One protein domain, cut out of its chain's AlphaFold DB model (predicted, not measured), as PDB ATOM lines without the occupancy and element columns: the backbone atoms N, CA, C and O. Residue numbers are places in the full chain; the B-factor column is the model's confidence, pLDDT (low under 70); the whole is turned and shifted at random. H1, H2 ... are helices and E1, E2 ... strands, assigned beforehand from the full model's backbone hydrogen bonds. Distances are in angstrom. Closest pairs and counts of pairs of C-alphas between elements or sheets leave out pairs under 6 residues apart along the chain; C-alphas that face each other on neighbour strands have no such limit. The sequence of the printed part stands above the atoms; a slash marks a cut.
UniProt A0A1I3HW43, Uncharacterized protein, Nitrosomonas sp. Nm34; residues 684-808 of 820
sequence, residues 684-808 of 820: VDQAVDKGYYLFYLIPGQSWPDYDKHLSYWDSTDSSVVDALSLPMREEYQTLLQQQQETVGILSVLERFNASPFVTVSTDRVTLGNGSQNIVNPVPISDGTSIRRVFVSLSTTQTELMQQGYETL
ATOM      1  N   VAL A 684     256.386 307.333 209.636       96.56
ATOM      2  CA  VAL A 684     257.562 307.432 210.512       96.56
ATOM      3  C   VAL A 684     258.597 308.400 209.935       96.56
ATOM      4  O   VAL A 684     259.047 309.287 210.660       96.56
ATOM      5  N   ASP A 685     258.906 308.318 208.637       96.44
ATOM      6  CA  ASP A 685     259.837 309.248 207.970       96.44
ATOM      7  C   ASP A 685     259.347 310.699 208.077       96.44
ATOM      8  O   ASP A 685     260.102 311.618 208.400       96.44
ATOM      9  N   GLN A 686     258.045 310.908 207.860       97.62
ATOM     10  CA  GLN A 686     257.416 312.218 207.998       97.62
ATOM     11  C   GLN A 686     257.526 312.746 209.435       97.62
ATOM     12  O   GLN A 686     257.758 313.938 209.629       97.62
ATOM     13  N   ALA A 687     257.369 311.896 210.453       97.12
ATOM     14  CA  ALA A 687     257.509 312.301 211.853       97.12
ATOM     15  C   ALA A 687     258.951 312.731 212.174       97.12
ATOM     16  O   ALA A 687     259.164 313.776 212.804       97.12
ATOM     17  N   VAL A 688     259.934 311.987 211.656       95.25
ATOM     18  CA  VAL A 688     261.362 312.310 211.776       95.25
ATOM     19  C   VAL A 688     261.671 313.667 211.139       95.25
ATOM     20  O   VAL A 688     262.296 314.508 211.788       95.25
ATOM     21  N   ASP A 689     261.144 313.954 209.944       95.94
ATOM     22  CA  ASP A 689     261.283 315.266 209.290       95.94
ATOM     23  C   ASP A 689     260.694 316.422 210.118       95.94
ATOM     24  O   ASP A 689     261.141 317.569 210.024       95.94
ATOM     25  N   LYS A 690     259.668 316.150 210.937       96.06
ATOM     26  CA  LYS A 690     259.069 317.122 211.872       96.06
ATOM     27  C   LYS A 690     259.765 317.153 213.239       96.06
ATOM     28  O   LYS A 690     259.351 317.917 214.126       96.06
ATOM     29  N   GLY A 691     260.830 316.373 213.410       95.06
ATOM     30  CA  GLY A 691     261.691 316.356 214.587       95.06
ATOM     31  C   GLY A 691     261.063 315.669 215.796       95.06
ATOM     32  O   GLY A 691     261.186 316.191 216.908       95.06
ATOM     33  N   TYR A 692     260.344 314.559 215.596       95.88
ATOM     34  CA  TYR A 692     259.851 313.716 216.685       95.88
ATOM     35  C   TYR A 692     259.769 312.232 216.304       95.88
ATOM     36  O   TYR A 692     259.625 311.883 215.138       95.88
ATOM     37  N   TYR A 693     259.812 311.355 217.308       96.25
ATOM     38  CA  TYR A 693     259.606 309.919 217.116       96.25
ATOM     39  C   TYR A 693     258.118 309.563 217.077       96.25
ATOM     40  O   TYR A 693     257.348 310.004 217.935       96.25
ATOM     41  N   LEU A 694     257.725 308.728 216.119       97.25
ATOM     42  CA  LEU A 694     256.408 308.098 216.057       97.25
ATOM     43  C   LEU A 694     256.542 306.613 216.411       97.25
ATOM     44  O   LEU A 694     257.220 305.864 215.715       97.25
ATOM     45  N   PHE A 695     255.881 306.206 217.495       97.06
ATOM     46  CA  PHE A 695     255.862 304.826 217.978       97.06
ATOM     47  C   PHE A 695     254.509 304.165 217.751       97.06
ATOM     48  O   PHE A 695     253.467 304.788 217.981       97.06
ATOM     49  N   TYR A 696     254.531 302.887 217.375       95.88
ATOM     50  CA  TYR A 696     253.335 302.072 217.198       95.88
ATOM     51  C   TYR A 696     253.280 301.035 218.313       95.88
ATOM     52  O   TYR A 696     254.125 300.155 218.394       95.88
ATOM     53  N   LEU A 697     252.290 301.147 219.197       93.88
ATOM     54  CA  LEU A 697     252.125 300.202 220.297       93.88
ATOM     55  C   LEU A 697     251.229 299.053 219.854       93.88
ATOM     56  O   LEU A 697     250.027 299.258 219.676       93.88
ATOM     57  N   ILE A 698     251.793 297.855 219.732       88.50
ATOM     58  CA  ILE A 698     251.004 296.629 219.559       88.50
ATOM     59  C   ILE A 698     250.304 296.239 220.880       88.50
ATOM     60  O   ILE A 698     250.697 296.714 221.958       88.50
ATOM     61  N   PRO A 699     249.257 295.389 220.848       86.62
ATOM     62  CA  PRO A 699     248.521 294.997 222.047       86.62
ATOM     63  C   PRO A 699     249.423 294.465 223.167       86.62
ATOM     64  O   PRO A 699     250.251 293.584 222.958       86.62
ATOM     65  N   GLY A 700     249.230 294.992 224.378       84.81
ATOM     66  CA  GLY A 700     250.011 294.617 225.561       84.81
ATOM     67  C   GLY A 700     251.227 295.505 225.839       84.81
ATOM     68  O   GLY A 700     251.771 295.426 226.937       84.81
ATOM     69  N   GLN A 701     251.617 296.387 224.914       89.75
ATOM     70  CA  GLN A 701     252.671 297.375 225.155       89.75
ATOM     71  C   GLN A 701     252.129 298.672 225.765       89.75
ATOM     72  O   GLN A 701     250.975 299.056 225.553       89.75
ATOM     73  N   SER A 702     252.987 299.386 226.498       90.12
ATOM     74  CA  SER A 702     252.627 300.651 227.129       90.12
ATOM     75  C   SER A 702     253.666 301.745 226.877       90.12
ATOM     76  O   SER A 702     254.868 301.498 226.810       90.12
ATOM     77  N   TRP A 703     253.206 302.992 226.738       91.12
ATOM     78  CA  TRP A 703     254.087 304.136 226.485       91.12
ATOM     79  C   TRP A 703     255.163 304.375 227.568       91.12
ATOM     80  O   TRP A 703     256.243 304.837 227.192       91.12
ATOM     81  N   PRO A 704     254.952 304.069 228.873       92.44
ATOM     82  CA  PRO A 704     256.011 304.193 229.872       92.44
ATOM     83  C   PRO A 704     257.194 303.260 229.622       92.44
ATOM     84  O   PRO A 704     258.301 303.591 230.033       92.44
ATOM     85  N   ASP A 705     256.984 302.113 228.976       90.25
ATOM     86  CA  ASP A 705     258.063 301.160 228.702       90.25
ATOM     87  C   ASP A 705     259.045 301.739 227.681       90.25
ATOM     88  O   ASP A 705     260.252 301.706 227.890       90.25
ATOM     89  N   TYR A 706     258.531 302.420 226.657       92.81
ATOM     90  CA  TYR A 706     259.347 303.127 225.670       92.81
ATOM     91  C   TYR A 706     260.048 304.358 226.255       92.81
ATOM     92  O   TYR A 706     261.227 304.583 225.982       92.81
ATOM     93  N   ASP A 707     259.362 305.142 227.098       92.19
ATOM     94  CA  ASP A 707     259.929 306.369 227.682       92.19
ATOM     95  C   ASP A 707     261.209 306.111 228.492       92.19
ATOM     96  O   ASP A 707     262.126 306.935 228.471       92.19
ATOM     97  N   LYS A 708     261.315 304.951 229.157       89.62
ATOM     98  CA  LYS A 708     262.524 304.530 229.896       89.62
ATOM     99  C   LYS A 708     263.754 304.376 228.995       89.62
ATOM    100  O   LYS A 708     264.882 304.463 229.486       89.62
ATOM    101  N   HIS A 709     263.536 304.111 227.709       90.75
ATOM    102  CA  HIS A 709     264.576 303.787 226.739       90.75
ATOM    103  C   HIS A 709     264.859 304.922 225.741       90.75
ATOM    104  O   HIS A 709     265.834 304.840 224.997       90.75
ATOM    105  N   LEU A 710     264.081 306.015 225.754       89.94
ATOM    106  CA  LEU A 710     264.184 307.105 224.770       89.94
ATOM    107  C   LEU A 710     265.589 307.706 224.632       89.94
ATOM    108  O   LEU A 710     265.997 308.034 223.525       89.94
ATOM    109  N   SER A 711     266.348 307.837 225.725       87.69
ATOM    110  CA  SER A 711     267.682 308.464 225.707       87.69
ATOM    111  C   SER A 711     268.732 307.721 224.873       87.69
ATOM    112  O   SER A 711     269.780 308.284 224.579       87.69
ATOM    113  N   TYR A 712     268.483 306.455 224.548       87.62
ATOM    114  CA  TYR A 712     269.362 305.611 223.734       87.62
ATOM    115  C   TYR A 712     268.575 304.846 222.666       87.62
ATOM    116  O   TYR A 712     269.071 303.856 222.127       87.62
ATOM    117  N   TRP A 713     267.354 305.300 222.368       88.38
ATOM    118  CA  TRP A 713     266.509 304.691 221.356       88.38
ATOM    119  C   TRP A 713     267.174 304.799 219.985       88.38
ATOM    120  O   TRP A 713     267.536 305.898 219.567       88.38
ATOM    121  N   ASP A 714     267.336 303.662 219.308       79.00
ATOM    122  CA  ASP A 714     268.007 303.556 218.003       79.00
ATOM    123  C   ASP A 714     269.476 304.040 218.013       79.00
ATOM    124  O   ASP A 714     270.037 304.473 217.008       79.00
ATOM    125  N   SER A 715     270.133 303.985 219.181       81.19
ATOM    126  CA  SER A 715     271.551 304.338 219.299       81.19
ATOM    127  C   SER A 715     272.426 303.390 218.478       81.19
ATOM    128  O   SER A 715     272.479 302.190 218.746       81.19
ATOM    129  N   THR A 716     273.210 303.946 217.553       76.75
ATOM    130  CA  THR A 716     274.236 303.206 216.798       76.75
ATOM    131  C   THR A 716     275.499 302.924 217.620       76.75
ATOM    132  O   THR A 716     276.379 302.192 217.172       76.75
ATOM    133  N   ASP A 717     275.630 303.524 218.808       82.12
ATOM    134  CA  ASP A 717     276.737 303.272 219.731       82.12
ATOM    135  C   ASP A 717     276.403 302.081 220.641       82.12
ATOM    136  O   ASP A 717     275.654 302.205 221.618       82.12
ATOM    137  N   SER A 718     276.984 300.920 220.324       79.62
ATOM    138  CA  SER A 718     276.783 299.690 221.092       79.62
ATOM    139  C   SER A 718     277.277 299.806 222.535       79.62
ATOM    140  O   SER A 718     276.740 299.133 223.410       79.62
ATOM    141  N   SER A 719     278.230 300.700 222.827       84.88
ATOM    142  CA  SER A 719     278.774 300.868 224.179       84.88
ATOM    143  C   SER A 719     277.754 301.447 225.165       84.88
ATOM    144  O   SER A 719     277.773 301.094 226.346       84.88
ATOM    145  N   VAL A 720     276.822 302.275 224.682       83.62
ATOM    146  CA  VAL A 720     275.732 302.852 225.485       83.62
ATOM    147  C   VAL A 720     274.735 301.767 225.891       83.62
ATOM    148  O   VAL A 720     274.327 301.696 227.051       83.62
ATOM    149  N   VAL A 721     274.392 300.880 224.956       82.69
ATOM    150  CA  VAL A 721     273.467 299.760 225.185       82.69
ATOM    151  C   VAL A 721     274.125 298.669 226.040       82.69
ATOM    152  O   VAL A 721     273.499 298.114 226.947       82.69
ATOM    153  N   ASP A 722     275.415 298.406 225.825       85.44
ATOM    154  CA  ASP A 722     276.197 297.431 226.592       85.44
ATOM    155  C   ASP A 722     276.469 297.862 228.039       85.44
ATOM    156  O   ASP A 722     276.750 297.014 228.892       85.44
ATOM    157  N   ALA A 723     276.349 299.155 228.345       87.44
ATOM    158  CA  ALA A 723     276.431 299.676 229.706       87.44
ATOM    159  C   ALA A 723     275.137 299.464 230.522       87.44
ATOM    160  O   ALA A 723     275.156 299.612 231.748       87.44
ATOM    161  N   LEU A 724     274.020 299.100 229.879       87.00
ATOM    162  CA  LEU A 724     272.749 298.831 230.556       87.00
ATOM    163  C   LEU A 724     272.802 297.524 231.355       87.00
ATOM    164  O   LEU A 724     273.473 296.556 230.971       87.00
ATOM    165  N   SER A 725     272.027 297.473 232.444       90.81
ATOM    166  CA  SER A 725     271.784 296.225 233.176       90.81
ATOM    167  C   SER A 725     271.150 295.170 232.259       90.81
ATOM    168  O   SER A 725     270.402 295.529 231.350       90.81
ATOM    169  N   LEU A 726     271.426 293.881 232.501       87.06
ATOM    170  CA  LEU A 726     270.892 292.788 231.673       87.06
ATOM    171  C   LEU A 726     269.362 292.874 231.482       87.06
ATOM    172  O   LEU A 726     268.943 292.873 230.328       87.06
ATOM    173  N   PRO A 727     268.535 293.075 232.534       88.81
ATOM    174  CA  PRO A 727     267.084 293.177 232.351       88.81
ATOM    175  C   PRO A 727     266.660 294.376 231.492       88.81
ATOM    176  O   PRO A 727     265.804 294.238 230.630       88.81
ATOM    177  N   MET A 728     267.290 295.544 231.680       87.44
ATOM    178  CA  MET A 728     266.981 296.736 230.873       87.44
ATOM    179  C   MET A 728     267.407 296.574 229.414       87.44
ATOM    180  O   MET A 728     266.764 297.120 228.524       87.44
ATOM    181  N   ARG A 729     268.506 295.854 229.167       86.94
ATOM    182  CA  ARG A 729     268.979 295.566 227.814       86.94
ATOM    183  C   ARG A 729     268.037 294.605 227.102       86.94
ATOM    184  O   ARG A 729     267.715 294.849 225.950       86.94
ATOM    185  N   GLU A 730     267.597 293.544 227.774       87.25
ATOM    186  CA  GLU A 730     266.640 292.579 227.219       87.25
ATOM    187  C   GLU A 730     265.281 293.234 226.920       87.25
ATOM    188  O   GLU A 730     264.744 293.036 225.829       87.25
ATOM    189  N   GLU A 731     264.766 294.071 227.832       88.06
ATOM    190  CA  GLU A 731     263.541 294.868 227.624       88.06
ATOM    191  C   GLU A 731     263.693 295.799 226.410       88.06
ATOM    192  O   GLU A 731     262.876 295.748 225.489       88.06
ATOM    193  N   TYR A 732     264.785 296.574 226.350       89.88
ATOM    194  CA  TYR A 732     265.070 297.479 225.234       89.88
ATOM    195  C   TYR A 732     265.169 296.750 223.891       89.88
ATOM    196  O   TYR A 732     264.540 297.169 222.926       89.88
ATOM    197  N   GLN A 733     265.939 295.661 223.821       88.38
ATOM    198  CA  GLN A 733     266.136 294.903 222.582       88.38
ATOM    199  C   GLN A 733     264.827 294.284 222.089       88.38
ATOM    200  O   GLN A 733     264.543 294.325 220.894       88.38
ATOM    201  N   THR A 734     263.996 293.781 223.006       88.06
ATOM    202  CA  THR A 734     262.674 293.239 222.665       88.06
ATOM    203  C   THR A 734     261.763 294.326 222.093       88.06
ATOM    204  O   THR A 734     261.158 294.129 221.041       88.06
ATOM    205  N   LEU A 735     261.689 295.492 222.746       88.69
ATOM    206  CA  LEU A 735     260.866 296.612 222.278       88.69
ATOM    207  C   LEU A 735     261.369 297.188 220.953       88.69
ATOM    208  O   LEU A 735     260.564 297.484 220.073       88.69
ATOM    209  N   LEU A 736     262.688 297.326 220.791       88.69
ATOM    210  CA  LEU A 736     263.296 297.803 219.553       88.69
ATOM    211  C   LEU A 736     262.988 296.851 218.395       88.69
ATOM    212  O   LEU A 736     262.541 297.312 217.349       88.69
ATOM    213  N   GLN A 737     263.155 295.540 218.597       87.94
ATOM    214  CA  GLN A 737     262.854 294.529 217.584       87.94
ATOM    215  C   GLN A 737     261.372 294.553 217.185       87.94
ATOM    216  O   GLN A 737     261.061 294.599 215.998       87.94
ATOM    217  N   GLN A 738     260.457 294.588 218.159       86.75
ATOM    218  CA  GLN A 738     259.011 294.648 217.897       86.75
ATOM    219  C   GLN A 738     258.606 295.930 217.160       86.75
ATOM    220  O   GLN A 738     257.767 295.894 216.254       86.75
ATOM    221  N   GLN A 739     259.207 297.066 217.522       92.69
ATOM    222  CA  GLN A 739     258.973 298.331 216.835       92.69
ATOM    223  C   GLN A 739     259.520 298.292 215.403       92.69
ATOM    224  O   GLN A 739     258.835 298.752 214.495       92.69
ATOM    225  N   GLN A 740     260.714 297.734 215.180       89.38
ATOM    226  CA  GLN A 740     261.311 297.587 213.848       89.38
ATOM    227  C   GLN A 740     260.485 296.664 212.947       89.38
ATOM    228  O   GLN A 740     260.247 297.012 211.796       89.38
ATOM    229  N   GLU A 741     259.991 295.540 213.465       86.00
ATOM    230  CA  GLU A 741     259.120 294.618 212.725       86.00
ATOM    231  C   GLU A 741     257.796 295.290 212.334       86.00
ATOM    232  O   GLU A 741     257.415 295.305 211.162       86.00
ATOM    233  N   THR A 742     257.136 295.940 213.299       87.62
ATOM    234  CA  THR A 742     255.868 296.651 213.069       87.62
ATOM    235  C   THR A 742     256.044 297.782 212.054       87.62
ATOM    236  O   THR A 742     255.266 297.905 211.110       87.62
ATOM    237  N   VAL A 743     257.084 298.608 212.219       93.25
ATOM    238  CA  VAL A 743     257.383 299.714 211.299       93.25
ATOM    239  C   VAL A 743     257.811 299.198 209.930       93.25
ATOM    240  O   VAL A 743     257.426 299.803 208.934       93.25
ATOM    241  N   GLY A 744     258.550 298.091 209.849       91.06
ATOM    242  CA  GLY A 744     258.955 297.474 208.586       91.06
ATOM    243  C   GLY A 744     257.747 297.058 207.749       91.06
ATOM    244  O   GLY A 744     257.608 297.499 206.606       91.06
ATOM    245  N   ILE A 745     256.816 296.313 208.353       90.19
ATOM    246  CA  ILE A 745     255.562 295.908 207.701       90.19
ATOM    247  C   ILE A 745     254.746 297.136 207.280       90.19
ATOM    248  O   ILE A 745     254.315 297.233 206.128       90.19
ATOM    249  N   LEU A 746     254.559 298.097 208.191       93.06
ATOM    250  CA  LEU A 746     253.810 299.320 207.900       93.06
ATOM    251  C   LEU A 746     254.419 300.095 206.743       93.06
ATOM    252  O   LEU A 746     253.696 300.518 205.850       93.06
ATOM    253  N   SER A 747     255.737 300.244 206.729       95.00
ATOM    254  CA  SER A 747     256.451 300.994 205.701       95.00
ATOM    255  C   SER A 747     256.261 300.383 204.315       95.00
ATOM    256  O   SER A 747     256.081 301.113 203.341       95.00
ATOM    257  N   VAL A 748     256.261 299.051 204.211       95.94
ATOM    258  CA  VAL A 748     255.949 298.353 202.956       95.94
ATOM    259  C   VAL A 748     254.499 298.623 202.554       95.94
ATOM    260  O   VAL A 748     254.245 299.086 201.441       95.94
ATOM    261  N   LEU A 749     253.548 298.396 203.463       93.75
ATOM    262  CA  LEU A 749     252.123 298.569 203.172       93.75
ATOM    263  C   LEU A 749     251.765 300.009 202.799       93.75
ATOM    264  O   LEU A 749     251.010 300.210 201.852       93.75
ATOM    265  N   GLU A 750     252.318 301.006 203.486       95.62
ATOM    266  CA  GLU A 750     252.092 302.420 203.186       95.62
ATOM    267  C   GLU A 750     252.521 302.765 201.757       95.62
ATOM    268  O   GLU A 750     251.777 303.433 201.043       95.62
ATOM    269  N   ARG A 751     253.680 302.263 201.310       96.25
ATOM    270  CA  ARG A 751     254.218 302.537 199.967       96.25
ATOM    271  C   ARG A 751     253.426 301.832 198.871       96.25
ATOM    272  O   ARG A 751     253.038 302.480 197.898       96.25
ATOM    273  N   PHE A 752     253.110 300.548 199.052       94.44
ATOM    274  CA  PHE A 752     252.280 299.785 198.107       94.44
ATOM    275  C   PHE A 752     250.824 300.275 198.050       94.44
ATOM    276  O   PHE A 752     250.130 300.001 197.075       94.44
ATOM    277  N   ASN A 753     250.362 301.023 199.055       91.56
ATOM    278  CA  ASN A 753     249.054 301.685 199.057       91.56
ATOM    279  C   ASN A 753     249.121 303.189 198.776       91.56
ATOM    280  O   ASN A 753     248.079 303.842 198.786       91.56
ATOM    281  N   ALA A 754     250.319 303.740 198.545       92.00
ATOM    282  CA  ALA A 754     250.535 305.167 198.315       92.00
ATOM    283  C   ALA A 754     249.888 306.066 199.391       92.00
ATOM    284  O   ALA A 754     249.389 307.156 199.112       92.00
ATOM    285  N   SER A 755     249.838 305.602 200.642       90.38
ATOM    286  CA  SER A 755     249.127 306.307 201.705       90.38
ATOM    287  C   SER A 755     249.753 306.041 203.073       90.38
ATOM    288  O   SER A 755     249.831 304.882 203.478       90.38
ATOM    289  N   PRO A 756     250.183 307.076 203.825       92.69
ATOM    290  CA  PRO A 756     250.707 306.869 205.167       92.69
ATOM    291  C   PRO A 756     249.575 306.399 206.088       92.69
ATOM    292  O   PRO A 756     248.419 306.804 205.932       92.69
ATOM    293  N   PHE A 757     249.883 305.557 207.067       92.75
ATOM    294  CA  PHE A 757     248.898 304.984 207.979       92.75
ATOM    295  C   PHE A 757     248.256 306.059 208.865       92.75
ATOM    296  O   PHE A 757     247.052 306.034 209.121       92.75
ATOM    297  N   VAL A 758     249.035 307.063 209.272       93.50
ATOM    298  CA  VAL A 758     248.545 308.256 209.977       93.50
ATOM    299  C   VAL A 758     248.935 309.526 209.234       93.50
ATOM    300  O   VAL A 758     249.969 309.587 208.577       93.50
ATOM    301  N   THR A 759     248.119 310.568 209.372       93.69
ATOM    302  CA  THR A 759     248.464 311.908 208.881       93.69
ATOM    303  C   THR A 759     249.370 312.594 209.892       93.69
ATOM    304  O   THR A 759     248.984 312.783 211.049       93.69
ATOM    305  N   VAL A 760     250.563 312.988 209.463       95.81
ATOM    306  CA  VAL A 760     251.609 313.536 210.332       95.81
ATOM    307  C   VAL A 760     251.622 315.059 210.243       95.81
ATOM    308  O   VAL A 760     251.811 315.643 209.182       95.81
ATOM    309  N   SER A 761     251.419 315.729 211.375       94.56
ATOM    310  CA  SER A 761     251.473 317.190 211.504       94.56
ATOM    311  C   SER A 761     252.612 317.617 212.433       94.56
ATOM    312  O   SER A 761     253.265 316.796 213.073       94.56
ATOM    313  N   THR A 762     252.876 318.920 212.528       94.12
ATOM    314  CA  THR A 762     253.999 319.459 213.320       94.12
ATOM    315  C   THR A 762     253.910 319.140 214.820       94.12
ATOM    316  O   THR A 762     254.943 318.996 215.479       94.12
ATOM    317  N   ASP A 763     252.696 319.044 215.369       94.38
ATOM    318  CA  ASP A 763     252.418 318.893 216.805       94.38
ATOM    319  C   ASP A 763     251.522 317.688 217.150       94.38
ATOM    320  O   ASP A 763     251.235 317.455 218.326       94.38
ATOM    321  N   ARG A 764     251.077 316.918 216.153       95.94
ATOM    322  CA  ARG A 764     250.151 315.793 216.324       95.94
ATOM    323  C   ARG A 764     250.226 314.806 215.166       95.94
ATOM    324  O   ARG A 764     250.694 315.148 214.083       95.94
ATOM    325  N   VAL A 765     249.662 313.626 215.380       96.25
ATOM    326  CA  VAL A 765     249.315 312.666 214.325       96.25
ATOM    327  C   VAL A 765     247.812 312.409 214.347       96.25
ATOM    328  O   VAL A 765     247.210 312.366 215.420       96.25
ATOM    329  N   THR A 766     247.202 312.257 213.174       92.62
ATOM    330  CA  THR A 766     245.762 312.003 213.014       92.62
ATOM    331  C   THR A 766     245.548 310.619 212.408       92.62
ATOM    332  O   THR A 766     246.109 310.306 211.358       92.62
ATOM    333  N   LEU A 767     244.757 309.786 213.078       88.56
ATOM    334  CA  LEU A 767     244.377 308.446 212.633       88.56
ATOM    335  C   LEU A 767     243.272 308.529 211.568       88.56
ATOM    336  O   LEU A 767     242.570 309.536 211.481       88.56
ATOM    337  N   GLY A 768     243.071 307.461 210.786       78.94
ATOM    338  CA  GLY A 768     242.061 307.441 209.715       78.94
ATOM    339  C   GLY A 768     240.620 307.667 210.191       78.94
ATOM    340  O   GLY A 768     239.820 308.236 209.458       78.94
ATOM    341  N   ASN A 769     240.319 307.355 211.455       78.75
ATOM    342  CA  ASN A 769     239.028 307.655 212.084       78.75
ATOM    343  C   ASN A 769     238.886 309.115 212.581       78.75
ATOM    344  O   ASN A 769     237.931 309.431 213.289       78.75
ATOM    345  N   GLY A 770     239.860 309.983 212.292       82.44
ATOM    346  CA  GLY A 770     239.900 311.386 212.713       82.44
ATOM    347  C   GLY A 770     240.432 311.633 214.132       82.44
ATOM    348  O   GLY A 770     240.594 312.788 214.524       82.44
ATOM    349  N   SER A 771     240.733 310.587 214.912       86.06
ATOM    350  CA  SER A 771     241.317 310.741 216.255       86.06
ATOM    351  C   SER A 771     242.726 311.326 216.180       86.06
ATOM    352  O   SER A 771     243.486 310.995 215.274       86.06
ATOM    353  N   GLN A 772     243.096 312.164 217.148       93.00
ATOM    354  CA  GLN A 772     244.389 312.854 217.159       93.00
ATOM    355  C   GLN A 772     245.215 312.497 218.392       93.00
ATOM    356  O   GLN A 772     244.729 312.608 219.517       93.00
ATOM    357  N   ASN A 773     246.490 312.170 218.178       94.69
ATOM    358  CA  ASN A 773     247.473 311.965 219.238       94.69
ATOM    359  C   ASN A 773     248.501 313.098 219.208       94.69
ATOM    360  O   ASN A 773     249.064 313.418 218.163       94.69
ATOM    361  N   ILE A 774     248.733 313.719 220.362       96.62
ATOM    362  CA  ILE A 774     249.572 314.916 220.486       96.62
ATOM    363  C   ILE A 774     251.040 314.518 220.676       96.62
ATOM    364  O   ILE A 774     251.351 313.580 221.413       96.62
ATOM    365  N   VAL A 775     251.949 315.258 220.039       96.75
ATOM    366  CA  VAL A 775     253.398 315.117 220.223       96.75
ATOM    367  C   VAL A 775     253.799 315.696 221.578       96.75
ATOM    368  O   VAL A 775     253.591 316.876 221.852       96.75
ATOM    369  N   ASN A 776     254.425 314.873 222.415       94.88
ATOM    370  CA  ASN A 776     254.839 315.240 223.764       94.88
ATOM    371  C   ASN A 776     256.371 315.349 223.862       94.88
ATOM    372  O   ASN A 776     257.071 314.443 223.408       94.88
ATOM    373  N   PRO A 777     256.919 316.422 224.459       93.62
ATOM    374  CA  PRO A 777     258.331 316.486 224.816       93.62
ATOM    375  C   PRO A 777     258.591 315.697 226.109       93.62
ATOM    376  O   PRO A 777     257.927 315.914 227.121       93.62
ATOM    377  N   VAL A 778     259.577 314.803 226.082       91.12
ATOM    378  CA  VAL A 778     260.033 314.016 227.233       91.12
ATOM    379  C   VAL A 778     261.440 314.480 227.619       91.12
ATOM    380  O   VAL A 778     262.357 314.356 226.803       91.12
ATOM    381  N   PRO A 779     261.640 315.037 228.827       88.06
ATOM    382  CA  PRO A 779     262.966 315.416 229.307       88.06
ATOM    383  C   PRO A 779     263.879 314.195 229.454       88.06
ATOM    384  O   PRO A 779     263.459 313.184 230.017       88.06
ATOM    385  N   ILE A 780     265.132 314.309 229.010       82.75
ATOM    386  CA  ILE A 780     266.161 313.277 229.199       82.75
ATOM    387  C   ILE A 780     267.329 313.791 230.059       82.75
ATOM    388  O   ILE A 780     267.406 314.970 230.410       82.75
ATOM    389  N   SER A 781     268.213 312.880 230.474       74.81
ATOM    390  CA  SER A 781     269.232 313.101 231.514       74.81
ATOM    391  C   SER A 781     270.285 314.168 231.190       74.81
ATOM    392  O   SER A 781     270.913 314.687 232.113       74.81
ATOM    393  N   ASP A 782     270.463 314.530 229.919       75.12
ATOM    394  CA  ASP A 782     271.404 315.560 229.460       75.12
ATOM    395  C   ASP A 782     270.825 316.994 229.486       75.12
ATOM    396  O   ASP A 782     271.515 317.952 229.134       75.12
ATOM    397  N   GLY A 783     269.573 317.156 229.931       73.56
ATOM    398  CA  GLY A 783     268.877 318.442 229.997       73.56
ATOM    399  C   GLY A 783     268.169 318.849 228.701       73.56
ATOM    400  O   GLY A 783     267.554 319.917 228.665       73.56
ATOM    401  N   THR A 784     268.216 318.019 227.656       86.44
ATOM    402  CA  THR A 784     267.418 318.186 226.437       86.44
ATOM    403  C   THR A 784     266.059 317.483 226.557       86.44
ATOM    404  O   THR A 784     265.710 316.899 227.588       86.44
ATOM    405  N   SER A 785     265.218 317.599 225.528       89.38
ATOM    406  CA  SER A 785     263.932 316.901 225.466       89.38
ATOM    407  C   SER A 785     263.773 316.200 224.128       89.38
ATOM    408  O   SER A 785     263.923 316.826 223.078       89.38
ATOM    409  N   ILE A 786     263.409 314.923 224.177       92.75
ATOM    410  CA  ILE A 786     263.053 314.135 223.000       92.75
ATOM    411  C   ILE A 786     261.557 314.295 222.756       92.75
ATOM    412  O   ILE A 786     260.740 314.095 223.653       92.75
ATOM    413  N   ARG A 787     261.177 314.682 221.539       95.62
ATOM    414  CA  ARG A 787     259.770 314.792 221.143       95.62
ATOM    415  C   ARG A 787     259.298 313.451 220.602       95.62
ATOM    416  O   ARG A 787     259.996 312.826 219.807       95.62
ATOM    417  N   ARG A 788     258.114 313.018 221.026       95.88
ATOM    418  CA  ARG A 788     257.589 311.685 220.713       95.88
ATOM    419  C   ARG A 788     256.063 311.651 220.689       95.88
ATOM    420  O   ARG A 788     255.411 312.412 221.405       95.88
ATOM    421  N   VAL A 789     255.490 310.737 219.919       97.38
ATOM    422  CA  VAL A 789     254.049 310.460 219.867       97.38
ATOM    423  C   VAL A 789     253.809 308.964 219.699       97.38
ATOM    424  O   VAL A 789     254.643 308.249 219.152       97.38
ATOM    425  N   PHE A 790     252.685 308.490 220.229       96.56
ATOM    426  CA  PHE A 790     252.343 307.073 220.309       96.56
ATOM    427  C   PHE A 790     251.027 306.845 219.587       96.56
ATOM    428  O   PHE A 790     250.093 307.631 219.756       96.56
ATOM    429  N   VAL A 791     250.937 305.769 218.816       95.56
ATOM    430  CA  VAL A 791     249.709 305.286 218.188       95.56
ATOM    431  C   VAL A 791     249.496 303.849 218.640       95.56
ATOM    432  O   VAL A 791     250.279 302.967 218.310       95.56
ATOM    433  N   SER A 792     248.452 303.615 219.433       92.31
ATOM    434  CA  SER A 792     248.092 302.267 219.875       92.31
ATOM    435  C   SER A 792     247.294 301.541 218.801       92.31
ATOM    436  O   SER A 792     246.271 302.049 218.347       92.31
ATOM    437  N   LEU A 793     247.756 300.350 218.432       86.00
ATOM    438  CA  LEU A 793     247.088 299.445 217.510       86.00
ATOM    439  C   LEU A 793     246.219 298.469 218.305       86.00
ATOM    440  O   LEU A 793     246.658 297.873 219.292       86.00
ATOM    441  N   SER A 794     244.969 298.296 217.882       80.19
ATOM    442  CA  SER A 794     244.120 297.235 218.426       80.19
ATOM    443  C   SER A 794     244.573 295.852 217.940       80.19
ATOM    444  O   SER A 794     245.326 295.729 216.970       80.19
ATOM    445  N   THR A 795     244.077 294.790 218.583       75.75
ATOM    446  CA  THR A 795     244.290 293.408 218.120       75.75
ATOM    447  C   THR A 795     243.832 293.239 216.674       75.75
ATOM    448  O   THR A 795     244.618 292.820 215.836       75.75
ATOM    449  N   THR A 796     242.620 293.696 216.350       67.44
ATOM    450  CA  THR A 796     242.082 293.657 214.983       67.44
ATOM    451  C   THR A 796     242.944 294.438 213.993       67.44
ATOM    452  O   THR A 796     243.180 293.974 212.885       67.44
ATOM    453  N   GLN A 797     243.448 295.613 214.376       73.69
ATOM    454  CA  GLN A 797     244.326 296.395 213.506       73.69
ATOM    455  C   GLN A 797     245.655 295.676 213.240       73.69
ATOM    456  O   GLN A 797     246.116 295.640 212.105       73.69
ATOM    457  N   THR A 798     246.236 295.053 214.263       72.81
ATOM    458  CA  THR A 798     247.477 294.277 214.120       72.81
ATOM    459  C   THR A 798     247.264 293.047 213.225       72.81
ATOM    460  O   THR A 798     248.099 292.748 212.378       72.81
ATOM    461  N   GLU A 799     246.115 292.373 213.349       65.94
ATOM    462  CA  GLU A 799     245.734 291.241 212.493       65.94
ATOM    463  C   GLU A 799     245.565 291.650 211.027       65.94
ATOM    464  O   GLU A 799     246.110 290.990 210.145       65.94
ATOM    465  N   LEU A 800     244.856 292.751 210.757       61.44
ATOM    466  CA  LEU A 800     244.649 293.262 209.398       61.44
ATOM    467  C   LEU A 800     245.961 293.723 208.751       61.44
ATOM    468  O   LEU A 800     246.180 293.473 207.568       61.44
ATOM    469  N   MET A 801     246.853 294.349 209.525       80.31
ATOM    470  CA  MET A 801     248.202 294.703 209.075       80.31
ATOM    471  C   MET A 801     248.974 293.452 208.632       80.31
ATOM    472  O   MET A 801     249.496 293.417 207.518       80.31
ATOM    473  N   GLN A 802     248.992 292.401 209.459       75.19
ATOM    474  CA  GLN A 802     249.671 291.153 209.104       75.19
ATOM    475  C   GLN A 802     249.028 290.482 207.885       75.19
ATOM    476  O   GLN A 802     249.738 290.030 206.992       75.19
ATOM    477  N   GLN A 803     247.696 290.439 207.809       60.88
ATOM    478  CA  GLN A 803     246.973 289.852 206.675       60.88
ATOM    479  C   GLN A 803     247.263 290.587 205.365       60.88
ATOM    480  O   GLN A 803     247.513 289.940 204.348       60.88
ATOM    481  N   GLY A 804     247.281 291.923 205.385       64.00
ATOM    482  CA  GLY A 804     247.663 292.731 204.228       64.00
ATOM    483  C   GLY A 804     249.076 292.408 203.748       64.00
ATOM    484  O   GLY A 804     249.295 292.224 202.552       64.00
ATOM    485  N   TYR A 805     250.019 292.266 204.680       78.75
ATOM    486  CA  TYR A 805     251.417 291.979 204.365       78.75
ATOM    487  C   TYR A 805     251.649 290.544 203.865       78.75
ATOM    488  O   TYR A 805     252.342 290.345 202.869       78.75
ATOM    489  N   GLU A 806     251.019 289.538 204.475       72.12
ATOM    490  CA  GLU A 806     251.068 288.159 203.966       72.12
ATOM    491  C   GLU A 806     250.413 288.048 202.584       72.12
ATOM    492  O   GLU A 806     250.968 287.421 201.689       72.12
ATOM    493  N   THR A 807     249.283 288.723 202.356       67.38
ATOM    494  CA  THR A 807     248.625 288.738 201.036       67.38
ATOM    495  C   THR A 807     249.516 289.386 199.973       67.38
ATOM    496  O   THR A 807     249.560 288.926 198.829       67.38
ATOM    497  N   LEU A 808     250.268 290.426 200.343       72.94
ATOM    498  CA  LEU A 808     251.263 291.037 199.467       72.94
ATOM    499  C   LEU A 808     252.387 290.043 199.127       72.94
ATOM    500  O   LEU A 808     252.742 289.917 197.956       72.94
TER     501      LEU A 808
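What this domain is: This is residues 684 to 808 of the 820 residues of an uncharacterized protein of Nitrosomonas sp. Nm34 (UniProt A0A1I3HW43). What would one see first in this model? One long helix, H4, lies along one side, and across from it a narrow ribbon is made of two hairpins, E2 with E3 and E4 with E5, placed end to end as E3 runs on into E4. E1 and the last part of E5 run side by side in the middle, between H4 and the ribbon, with H1 beside E1, H3 near the first end of H4 and H5 packed on H4 toward its other end. What is it built of? The printed part has 125 residues, with five named helices and five named strands in the order H1 E1 H2 H3 H4 E2 E3 E4 E5 H5; its class is mixed, helices and strands, with a mixed sheet E1 E5 E4 and an antiparallel pair E2 and E3. How large is it? It is compact, with a radius of gyration of the C-alphas of 15.1 A and spans of 41 by 30 by 24 A.

Where its parts are: What comes first? H1 is residues 684 to 689, beginning at C-alpha 684 at (257.562, 307.432, 210.512), and E1 is residues 693 to 697, 12.7 A long. H2, residues 703 to 707, and H3, residues 718 to 722, are short helices. Where is the long helix? H4 is residues 726 to 752, 39.0 A from C-alpha 726 at (270.892, 292.788, 231.673) to C-alpha 752 at (252.280, 299.785, 198.107). What follows it? E2 is residues 764 to 766, E3 residues 772 to 774 and E4 residues 776 to 779. E5, residues 785 to 792, is 22.3 A long, and H5, residues 795 to 808, is 20.1 A long and ends at C-alpha 808 at (251.263, 291.037, 199.467).

How they stand to each other: How is the larger sheet paired? E5 is the inner strand, and its pairing is staggered: residues 785 to 788 pair with E4 and residues 788 to 792 with E1. E1 and E5 are parallel at 31 degrees, with N 695 and O 789 within hydrogen-bond range at 2.9 A. E4 and E5 are an antiparallel hairpin at 135 degrees, with N 778 and O 786 at 2.8 A. Where is the other hairpin? E2 and E3 are antiparallel at 164 degrees, with N 765 and O 773 at 2.9 A. E3 runs on into E4 across a break of 1 residue, at 22 degrees. The closest C-alphas of E3 and E5 are those of Ile 774 and Val 789, 6.3 A apart. Which helices are on the larger sheet? H1 is on it at a height of 6.3 A, over none of its strands; its closest C-alphas to E1 are Val 684 and Leu 694, 5.7 A. H4 only grazes it with residues 735 to 746, closest to E1 at the C-alphas of Gln 739 and Tyr 696, 6.8 A. H2 only grazes it too, with residues 703 to 707, while H3 and H5 are not on it. How do the helices meet? H4 with residues 745 to 749 alone touches H5 with residues 801 to 805 alone, the same way at a steep tilt of 57 degrees, the closest C-alphas being Ile 745 and Tyr 805, 6.6 A. H3 is close to H4 but not clearly touching, the closest C-alphas being Val 721 and Arg 729, 6.7 A. In H1, H2, H3, H4 and H5 every O i to N i+4 pair is within hydrogen-bond range.

The domain as a whole: How far does it reach? The two C-alphas farthest apart are those of Gly 783 and Thr 807, 46.2 A. Is anything missing, or linked at length? The printed part has no cut. The link from H4 to E2 is long, with 11 residues. Where is confidence low? The mean pLDDT of the printed part is 88.0, and six residues are under 70: 796, 799 to 800, 803 to 804 and 807, which belong to H5.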